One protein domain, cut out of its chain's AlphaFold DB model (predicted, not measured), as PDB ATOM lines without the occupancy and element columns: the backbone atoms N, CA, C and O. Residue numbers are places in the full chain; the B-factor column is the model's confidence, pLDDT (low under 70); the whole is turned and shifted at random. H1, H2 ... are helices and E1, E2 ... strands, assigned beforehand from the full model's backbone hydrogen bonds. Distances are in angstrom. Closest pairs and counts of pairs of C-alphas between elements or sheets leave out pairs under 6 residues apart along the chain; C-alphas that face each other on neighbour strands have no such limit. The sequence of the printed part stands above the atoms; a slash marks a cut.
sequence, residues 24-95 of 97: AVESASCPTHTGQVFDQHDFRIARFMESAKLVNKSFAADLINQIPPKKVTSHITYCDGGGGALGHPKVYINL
ATOM      1  N   ALA A  24      41.793  43.652 167.990       76.19
ATOM      2  CA  ALA A  24      40.929  44.417 167.090       76.19
ATOM      3  C   ALA A  24      40.409  43.571 165.921       76.19
ATOM      4  O   ALA A  24      39.204  43.493 165.706       76.19
ATOM      5  N   VAL A  25      41.316  42.900 165.202       80.56
ATOM      6  CA  VAL A  25      40.970  42.052 164.049       80.56
ATOM      7  C   VAL A  25      40.201  40.817 164.511       80.56
ATOM      8  O   VAL A  25      39.184  40.467 163.917       80.56
ATOM      9  N   GLU A  26      40.629  40.201 165.616       85.44
ATOM     10  CA  GLU A  26      39.947  39.042 166.192       85.44
ATOM     11  C   GLU A  26      38.530  39.403 166.663       85.44
ATOM     12  O   GLU A  26      37.568  38.740 166.285       85.44
ATOM     13  N   SER A  27      38.355  40.508 167.394       84.88
ATOM     14  CA  SER A  27      37.015  40.944 167.808       84.88
ATOM     15  C   SER A  27      36.145  41.378 166.625       84.88
ATOM     16  O   SER A  27      34.948  41.094 166.607       84.88
ATOM     17  N   ALA A  28      36.725  42.005 165.596       87.50
ATOM     18  CA  ALA A  28      36.007  42.376 164.378       87.50
ATOM     19  C   ALA A  28      35.539  41.160 163.560       87.50
ATOM     20  O   ALA A  28      34.514  41.259 162.872       87.50
ATOM     21  N   SER A  29      36.245  40.030 163.675       87.56
ATOM     22  CA  SER A  29      35.914  38.770 163.003       87.56
ATOM     23  C   SER A  29      34.682  38.066 163.584       87.56
ATOM     24  O   SER A  29      34.076  37.248 162.897       87.56
ATOM     25  N   CYS A  30      34.258  38.401 164.810       90.31
ATOM     26  CA  CYS A  30      33.060  37.816 165.409       90.31
ATOM     27  C   CYS A  30      31.790  38.239 164.632       90.31
ATOM     28  O   CYS A  30      31.473  39.441 164.593       90.31
ATOM     29  N   PRO A  31      31.034  37.291 164.042       94.94
ATOM     30  CA  PRO A  31      29.796  37.599 163.334       94.94
ATOM     31  C   PRO A  31      28.705  38.054 164.301       94.94
ATOM     32  O   PRO A  31      28.538  37.504 165.391       94.94
ATOM     33  N   THR A  32      27.945  39.075 163.907       96.94
ATOM     34  CA  THR A  32      26.729  39.475 164.630       96.94
ATOM     35  C   THR A  32      25.612  38.447 164.423       96.94
ATOM     36  O   THR A  32      25.689  37.609 163.529       96.94
ATOM     37  N   HIS A  33      24.513  38.562 165.177       96.69
ATOM     38  CA  HIS A  33      23.310  37.741 164.956       96.69
ATOM     39  C   HIS A  33      22.687  37.915 163.553       96.69
ATOM     40  O   HIS A  33      21.860  37.110 163.143       96.69
ATOM     41  N   THR A  34      23.073  38.968 162.820       96.81
ATOM     42  CA  THR A  34      22.695  39.213 161.419       96.81
ATOM     43  C   THR A  34      23.741  38.724 160.409       96.81
ATOM     44  O   THR A  34      23.550  38.896 159.211       96.81
ATOM     45  N   GLY A  35      24.859  38.154 160.869       95.44
ATOM     46  CA  GLY A  35      25.956  37.670 160.024       95.44
ATOM     47  C   GLY A  35      26.972  38.736 159.600       95.44
ATOM     48  O   GLY A  35      27.839  38.452 158.779       95.44
ATOM     49  N   GLN A  36      26.911  39.958 160.139       96.06
ATOM     50  CA  GLN A  36      27.853  41.016 159.769       96.06
ATOM     51  C   GLN A  36      29.255  40.737 160.327       96.06
ATOM     52  O   GLN A  36      29.449  40.606 161.541       96.06
ATOM     53  N   VAL A  37      30.240  40.747 159.430       95.19
ATOM     54  CA  VAL A  37      31.678  40.629 159.706       95.19
ATOM     55  C   VAL A  37      32.418  41.689 158.881       95.19
ATOM     56  O   VAL A  37      31.911  42.141 157.855       95.19
ATOM     57  N   PHE A  38      33.577  42.141 159.360       93.56
ATOM     58  CA  PHE A  38      34.476  42.994 158.578       93.56
ATOM     59  C   PHE A  38      35.503  42.134 157.845       93.56
ATOM     60  O   PHE A  38      36.036  41.189 158.426       93.56
ATOM     61  N   ASP A  39      35.819  42.487 156.601       92.06
ATOM     62  CA  ASP A  39      36.916  41.845 155.880       92.06
ATOM     63  C   ASP A  39      38.253  42.127 156.566       92.06
ATOM     64  O   ASP A  39      38.468  43.207 157.112       92.06
ATOM     65  N   GLN A  40      39.195  41.186 156.492       89.31
ATOM     66  CA  GLN A  40      40.493  41.306 157.174       89.31
ATOM     67  C   GLN A  40      41.283  42.570 156.793       89.31
ATOM     68  O   GLN A  40      42.053  43.080 157.602       89.31
ATOM     69  N   HIS A  41      41.079  43.077 155.575       90.88
ATOM     70  CA  HIS A  41      41.769  44.250 155.031       90.88
ATOM     71  C   HIS A  41      40.909  45.523 155.100       90.88
ATOM     72  O   HIS A  41      41.238  46.539 154.489       90.88
ATOM     73  N   ASP A  42      39.790  45.484 155.824       93.88
ATOM     74  CA  ASP A  42      38.890  46.617 155.965       93.88
ATOM     75  C   ASP A  42      39.449  47.649 156.954       93.88
ATOM     76  O   ASP A  42      39.574  47.401 158.158       93.88
ATOM     77  N   PHE A  43      39.727  48.854 156.457       94.00
ATOM     78  CA  PHE A  43      40.235  49.961 157.270       94.00
ATOM     79  C   PHE A  43      39.303  50.328 158.438       94.00
ATOM     80  O   PHE A  43      39.744  50.878 159.447       94.00
ATOM     81  N   ARG A  44      38.007  50.001 158.348       94.56
ATOM     82  CA  ARG A  44      37.014  50.285 159.392       94.56
ATOM     83  C   ARG A  44      37.273  49.509 160.684       94.56
ATOM     84  O   ARG A  44      36.741  49.935 161.715       94.56
ATOM     85  N   ILE A  45      38.084  48.444 160.654       94.62
ATOM     86  CA  ILE A  45      38.504  47.657 161.829       94.62
ATOM     87  C   ILE A  45      39.308  48.503 162.823       94.62
ATOM     88  O   ILE A  45      39.266  48.227 164.022       94.62
ATOM     89  N   ALA A  46      39.959  49.580 162.369       92.62
ATOM     90  CA  ALA A  46      40.747  50.469 163.224       92.62
ATOM     91  C   ALA A  46      39.963  51.007 164.440       92.62
ATOM     92  O   ALA A  46      40.541  51.237 165.500       92.62
ATOM     93  N   ARG A  47      38.628  51.121 164.347       92.19
ATOM     94  CA  ARG A  47      37.769  51.537 165.474       92.19
ATOM     95  C   ARG A  47      37.823  50.593 166.684       92.19
ATOM     96  O   ARG A  47      37.449  50.997 167.779       92.19
ATOM     97  N   PHE A  48      38.260  49.346 166.488       92.94
ATOM     98  CA  PHE A  48      38.354  48.323 167.531       92.94
ATOM     99  C   PHE A  48      39.773  48.168 168.105       92.94
ATOM    100  O   PHE A  48      40.061  47.210 168.821       92.94
ATOM    101  N   MET A  49      40.691  49.087 167.785       89.62
ATOM    102  CA  MET A  49      42.066  49.051 168.301       89.62
ATOM    103  C   MET A  49      42.134  49.279 169.812       89.62
ATOM    104  O   MET A  49      42.954  48.661 170.484       89.62
ATOM    105  N   GLU A  50      41.246  50.116 170.345       89.50
ATOM    106  CA  GLU A  50      41.191  50.449 171.775       89.50
ATOM    107  C   GLU A  50      40.062  49.720 172.519       89.50
ATOM    108  O   GLU A  50      40.074  49.638 173.746       89.50
ATOM    109  N   SER A  51      39.080  49.169 171.795       87.75
ATOM    110  CA  SER A  51      37.916  48.489 172.372       87.75
ATOM    111  C   SER A  51      37.456  47.315 171.509       87.75
ATOM    112  O   SER A  51      37.546  47.354 170.288       87.75
ATOM    113  N   ALA A  52      36.949  46.250 172.130       91.12
ATOM    114  CA  ALA A  52      36.457  45.091 171.388       91.12
ATOM    115  C   ALA A  52      35.081  45.362 170.756       91.12
ATOM    116  O   ALA A  52      34.233  46.032 171.349       91.12
ATOM    117  N   LYS A  53      34.816  44.764 169.587       93.94
ATOM    118  CA  LYS A  53      33.463  44.703 169.012       93.94
ATOM    119  C   LYS A  53      32.525  43.980 169.984       93.94
ATOM    120  O   LYS A  53      32.736  42.814 170.314       93.94
ATOM    121  N   LEU A  54      31.469  44.660 170.424       94.50
ATOM    122  CA  LEU A  54      30.456  44.063 171.290       94.50
ATOM    123  C   LEU A  54      29.422  43.315 170.451       94.50
ATOM    124  O   LEU A  54      28.750  43.896 169.599       94.50
ATOM    125  N   VAL A  55      29.288  42.020 170.718       95.88
ATOM    126  CA  VAL A  55      28.289  41.149 170.098       95.88
ATOM    127  C   VAL A  55      27.523  40.440 171.208       95.88
ATOM    128  O   VAL A  55      28.119  39.872 172.124       95.88
ATOM    129  N   ASN A  56      26.192  40.493 171.141       96.50
ATOM    130  CA  ASN A  56      25.343  39.748 172.064       96.50
ATOM    131  C   ASN A  56      25.539  38.240 171.840       96.50
ATOM    132  O   ASN A  56      25.493  37.798 170.703       96.50
ATOM    133  N   LYS A  57      25.724  37.453 172.900       95.31
ATOM    134  CA  LYS A  57      25.913  35.995 172.796       95.31
ATOM    135  C   LYS A  57      24.592  35.227 172.694       95.31
ATOM    136  O   LYS A  57      24.590  34.084 172.257       95.31
ATOM    137  N   SER A  58      23.484  35.847 173.102       96.88
ATOM    138  CA  SER A  58      22.159  35.223 173.116       96.88
ATOM    139  C   SER A  58      21.374  35.617 171.868       96.88
ATOM    140  O   SER A  58      20.744  36.676 171.832       96.88
ATOM    141  N   PHE A  59      21.426  34.786 170.829       97.56
ATOM    142  CA  PHE A  59      20.726  35.045 169.573       97.56
ATOM    143  C   PHE A  59      19.250  34.639 169.661       97.56
ATOM    144  O   PHE A  59      18.917  33.500 169.973       97.56
ATOM    145  N   ALA A  60      18.350  35.577 169.353       97.25
ATOM    146  CA  ALA A  60      16.905  35.356 169.457       97.25
ATOM    147  C   ALA A  60      16.397  34.224 168.545       97.25
ATOM    148  O   ALA A  60      15.481  33.504 168.934       97.25
ATOM    149  N   ALA A  61      17.012  34.041 167.370       97.00
ATOM    150  CA  ALA A  61      16.681  32.963 166.437       97.00
ATOM    151  C   ALA A  61      16.923  31.570 167.049       97.00
ATOM    152  O   ALA A  61      16.076  30.686 166.941       97.00
ATOM    153  N   ASP A  62      18.038  31.391 167.758       97.19
ATOM    154  CA  ASP A  62      18.350  30.121 168.418       97.19
ATOM    155  C   ASP A  62      17.407  29.868 169.595       97.19
ATOM    156  O   ASP A  62      16.955  28.745 169.806       97.19
ATOM    157  N   LEU A  63      17.076  30.922 170.343       97.94
ATOM    158  CA  LEU A  63      16.174  30.833 171.488       97.94
ATOM    159  C   LEU A  63      14.743  30.481 171.071       97.94
ATOM    160  O   LEU A  63      14.119  29.643 171.716       97.94
ATOM    161  N   ILE A  64      14.214  31.073 169.993       97.00
ATOM    162  CA  ILE A  64      12.855  30.751 169.535       97.00
ATOM    163  C   ILE A  64      12.772  29.333 168.962       97.00
ATOM    164  O   ILE A  64      11.779  28.649 169.191       97.00
ATOM    165  N   ASN A  65      13.835  28.850 168.310       97.50
ATOM    166  CA  ASN A  65      13.911  27.477 167.800       97.50
ATOM    167  C   ASN A  65      13.902  26.414 168.911       97.50
ATOM    168  O   ASN A  65      13.525  25.272 168.660       97.50
ATOM    169  N   GLN A  66      14.303  26.768 170.135       97.69
ATOM    170  CA  GLN A  66      14.231  25.866 171.289       97.69
ATOM    171  C   GLN A  66      12.800  25.699 171.820       97.69
ATOM    172  O   GLN A  66      12.526  24.740 172.545       97.69
ATOM    173  N   ILE A  67      11.884  26.613 171.488       96.94
ATOM    174  CA  ILE A  67      10.506  26.583 171.979       96.94
ATOM    175  C   ILE A  67       9.656  25.723 171.031       96.94
ATOM    176  O   ILE A  67       9.538  26.043 169.847       96.94
ATOM    177  N   PRO A  68       9.018  24.642 171.519       96.75
ATOM    178  CA  PRO A  68       8.194  23.795 170.671       96.75
ATOM    179  C   PRO A  68       6.900  24.512 170.241       96.75
ATOM    180  O   PRO A  68       6.320  25.270 171.026       96.75
ATOM    181  N   PRO A  69       6.373  24.226 169.035       94.75
ATOM    182  CA  PRO A  69       5.081  24.747 168.604       94.75
ATOM    183  C   PRO A  69       3.945  24.327 169.544       94.75
ATOM    184  O   PRO A  69       3.795  23.152 169.893       94.75
ATOM    185  N   LYS A  70       3.091  25.282 169.922       93.50
ATOM    186  CA  LYS A  70       1.913  25.023 170.757       93.50
ATOM    187  C   LYS A  70       0.769  24.468 169.909       93.50
ATOM    188  O   LYS A  70       0.256  25.154 169.030       93.50
ATOM    189  N   LYS A  71       0.332  23.243 170.208       93.25
ATOM    190  CA  LYS A  71      -0.838  22.627 169.564       93.25
ATOM    191  C   LYS A  71      -2.132  23.238 170.100       93.25
ATOM    192  O   LYS A  71      -2.274  23.433 171.307       93.25
ATOM    193  N   VAL A  72      -3.080  23.495 169.207       94.00
ATOM    194  CA  VAL A  72      -4.435  23.961 169.526       94.00
ATOM    195  C   VAL A  72      -5.442  23.217 168.652       94.00
ATOM    196  O   VAL A  72      -5.088  22.731 167.581       94.00
ATOM    197  N   THR A  73      -6.681  23.095 169.121       92.12
ATOM    198  CA  THR A  73      -7.761  22.409 168.394       92.12
ATOM    199  C   THR A  73      -8.565  23.342 167.487       92.12
ATOM    200  O   THR A  73      -9.313  22.865 166.641       92.12
ATOM    201  N   SER A  74      -8.444  24.662 167.658       92.56
ATOM    202  CA  SER A  74      -9.193  25.654 166.886       92.56
ATOM    203  C   SER A  74      -8.523  25.988 165.549       92.56
ATOM    204  O   SER A  74      -7.300  26.057 165.455       92.56
ATOM    205  N   HIS A  75      -9.333  26.275 164.524       93.62
ATOM    206  CA  HIS A  75      -8.853  26.719 163.204       93.62
ATOM    207  C   HIS A  75      -8.266  28.134 163.210       93.62
ATOM    208  O   HIS A  75      -7.413  28.457 162.392       93.62
ATOM    209  N   ILE A  76      -8.721  28.986 164.128       95.38
ATOM    210  CA  ILE A  76      -8.166  30.320 164.360       95.38
ATOM    211  C   ILE A  76      -7.757  30.382 165.828       95.38
ATOM    212  O   ILE A  76      -8.515  29.983 166.717       95.38
ATOM    213  N   THR A  77      -6.552  30.871 166.087       95.44
ATOM    214  CA  THR A  77      -6.052  31.159 167.434       95.44
ATOM    215  C   THR A  77      -5.587  32.609 167.518       95.44
ATOM    216  O   THR A  77      -5.592  33.322 166.516       95.44
ATOM    217  N   TYR A  78      -5.202  33.073 168.702       95.50
ATOM    218  CA  TYR A  78      -4.594  34.387 168.869       95.50
ATOM    219  C   TYR A  78      -3.336  34.317 169.728       95.50
ATOM    220  O   TYR A  78      -3.186  33.430 170.569       95.50
ATOM    221  N   CYS A  79      -2.447  35.283 169.525       96.19
ATOM    222  CA  CYS A  79      -1.287  35.520 170.372       96.19
ATOM    223  C   CYS A  79      -1.303  36.977 170.837       96.19
ATOM    224  O   CYS A  79      -1.621  37.876 170.059       96.19
ATOM    225  N   ASP A  80      -0.966  37.203 172.098       97.00
ATOM    226  CA  ASP A  80      -0.784  38.520 172.717       97.00
ATOM    227  C   ASP A  80       0.622  38.680 173.321       97.00
ATOM    228  O   ASP A  80       0.918  39.687 173.945       97.00
ATOM    229  N   GLY A  81       1.506  37.690 173.157       95.38
ATOM    230  CA  GLY A  81       2.849  37.693 173.743       95.38
ATOM    231  C   GLY A  81       2.889  37.432 175.255       95.38
ATOM    232  O   GLY A  81       3.979  37.385 175.819       95.38
ATOM    233  N   GLY A  82       1.738  37.209 175.904       95.44
ATOM    234  CA  GLY A  82       1.620  37.017 177.350       95.44
ATOM    235  C   GLY A  82       1.600  38.325 178.154       95.44
ATOM    236  O   GLY A  82       2.044  39.376 177.708       95.44
ATOM    237  N   GLY A  83       1.059  38.270 179.377       93.50
ATOM    238  CA  GLY A  83       1.029  39.427 180.287       93.50
ATOM    239  C   GLY A  83       0.017  40.522 179.921       93.50
ATOM    240  O   GLY A  83       0.118  41.639 180.427       93.50
ATOM    241  N   GLY A  84      -0.960  40.225 179.057       93.56
ATOM    242  CA  GLY A  84      -2.010  41.166 178.664       93.56
ATOM    243  C   GLY A  84      -1.437  42.383 177.939       93.56
ATOM    244  O   GLY A  84      -0.999  42.276 176.802       93.56
ATOM    245  N   ALA A  85      -1.424  43.541 178.602       95.06
ATOM    246  CA  ALA A  85      -0.889  44.783 178.034       95.06
ATOM    247  C   ALA A  85       0.652  44.848 177.987       95.06
ATOM    248  O   ALA A  85       1.195  45.766 177.382       95.06
ATOM    249  N   LEU A  86       1.358  43.912 178.635       97.31
ATOM    250  CA  LEU A  86       2.828  43.854 178.627       97.31
ATOM    251  C   LEU A  86       3.403  43.158 177.386       97.31
ATOM    252  O   LEU A  86       4.605  43.247 177.138       97.31
ATOM    253  N   GLY A  87       2.561  42.437 176.650       96.56
ATOM    254  CA  GLY A  87       2.945  41.737 175.437       96.56
ATOM    255  C   GLY A  87       2.761  42.590 174.182       96.56
ATOM    256  O   GLY A  87       2.758  43.821 174.217       96.56
ATOM    257  N   HIS A  88       2.623  41.924 173.042       97.38
ATOM    258  CA  HIS A  88       2.362  42.593 171.771       97.38
ATOM    259  C   HIS A  88       0.849  42.748 171.534       97.38
ATOM    260  O   HIS A  88       0.048  42.038 172.145       97.38
ATOM    261  N   PRO A  89       0.415  43.629 170.610       97.62
ATOM    262  CA  PRO A  89      -0.991  43.715 170.233       97.62
ATOM    263  C   PRO A  89      -1.550  42.351 169.828       97.62
ATOM    264  O   PRO A  89      -0.868  41.560 169.175       97.62
ATOM    265  N   LYS A  90      -2.798  42.078 170.213       97.50
ATOM    266  CA  LYS A  90      -3.459  40.804 169.927       97.50
ATOM    267  C   LYS A  90      -3.533  40.566 168.419       97.50
ATOM    268  O   LYS A  90      -4.178  41.332 167.705       97.50
ATOM    269  N   VAL A  91      -2.920  39.483 167.950       97.44
ATOM    270  CA  VAL A  91      -2.974  39.049 166.546       97.44
ATOM    271  C   VAL A  91      -3.712  37.726 166.433       97.44
ATOM    272  O   VAL A  91      -3.578  36.869 167.306       97.44
ATOM    273  N   TYR A  92      -4.473  37.553 165.355       96.88
ATOM    274  CA  TYR A  92      -5.160  36.304 165.039       96.88
ATOM    275  C   TYR A  92      -4.349  35.512 164.015       96.88
ATOM    276  O   TYR A  92      -3.900  36.058 163.009       96.88
ATOM    277  N   ILE A  93      -4.156  34.227 164.286       96.69
ATOM    278  CA  ILE A  93      -3.348  33.308 163.487       96.69
ATOM    279  C   ILE A  93      -4.286  32.249 162.921       96.69
ATOM    280  O   ILE A  93      -4.972  31.553 163.675       96.69
ATOM    281  N   ASN A  94      -4.316  32.146 161.595       96.00
ATOM    282  CA  ASN A  94      -5.041  31.097 160.896       96.00
ATOM    283  C   ASN A  94      -4.217  29.804 160.897       96.00
ATOM    284  O   ASN A  94      -3.030  29.827 160.583       96.00
ATOM    285  N   LEU A  95      -4.861  28.695 161.243       93.31
ATOM    286  CA  LEU A  95      -4.292  27.348 161.289       93.31
ATOM    287  C   LEU A  95      -5.045  26.392 160.360       93.31
ATOM    288  O   LEU A  95      -4.961  25.178 160.534       93.31
TER     289      LEU A  95
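AT A GLANCE: This is residues 24 to 95 of the 97 residues of the protein "zf-CHCC domain-containing protein" of Sparganum proliferum (UniProt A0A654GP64). With little regular structure, the model is a long rod: H1 and H2 pack together at one end, the hairpin E1 and E2 makes the other, and H3 lies between. The printed part has 72 residues, 26 in named elements, ordered H1 H2 H3 E1 E2, of mixed class with an antiparallel sheet E1 - E2. It is extended, radius of gyration of the C-alphas 20.0 A, spanning 55 by 23 by 17 A.

IN THESE COORDINATES: Find C-alpha 24 at (40.929, 44.417, 167.090), where H1, residues 24 to 29, begins. H2 is residues 43 to 48, 10.6 A long; H3 is residues 60 to 65. E1 is residues 76 to 79, 10.5 A; E2, residues 91 to 94, ends at (-5.041, 31.097, 160.896).

HOW THE PARTS SIT: H1 and H2 touch, about perpendicular at 73 degrees; their closest C-alphas, Ala 24 and Phe 48, are 4.7 A apart. H3 touches no helix. In the hairpin, N 93 and O 77 are within hydrogen-bond range, 2.8 A. Every O i to N i+4 pair is within range in H1 and H3; H2 has 0 of 2, but 3 of 3 O i to N i+3 pairs.

THE WHOLE: Residues 63 to 71, of which 63 to 65 belong to H3, stand free. Links H1 to H2, H2 to H3 and E1 to E2 are long. The printed part has no cut, and no printed residue is under 70 in pLDDT.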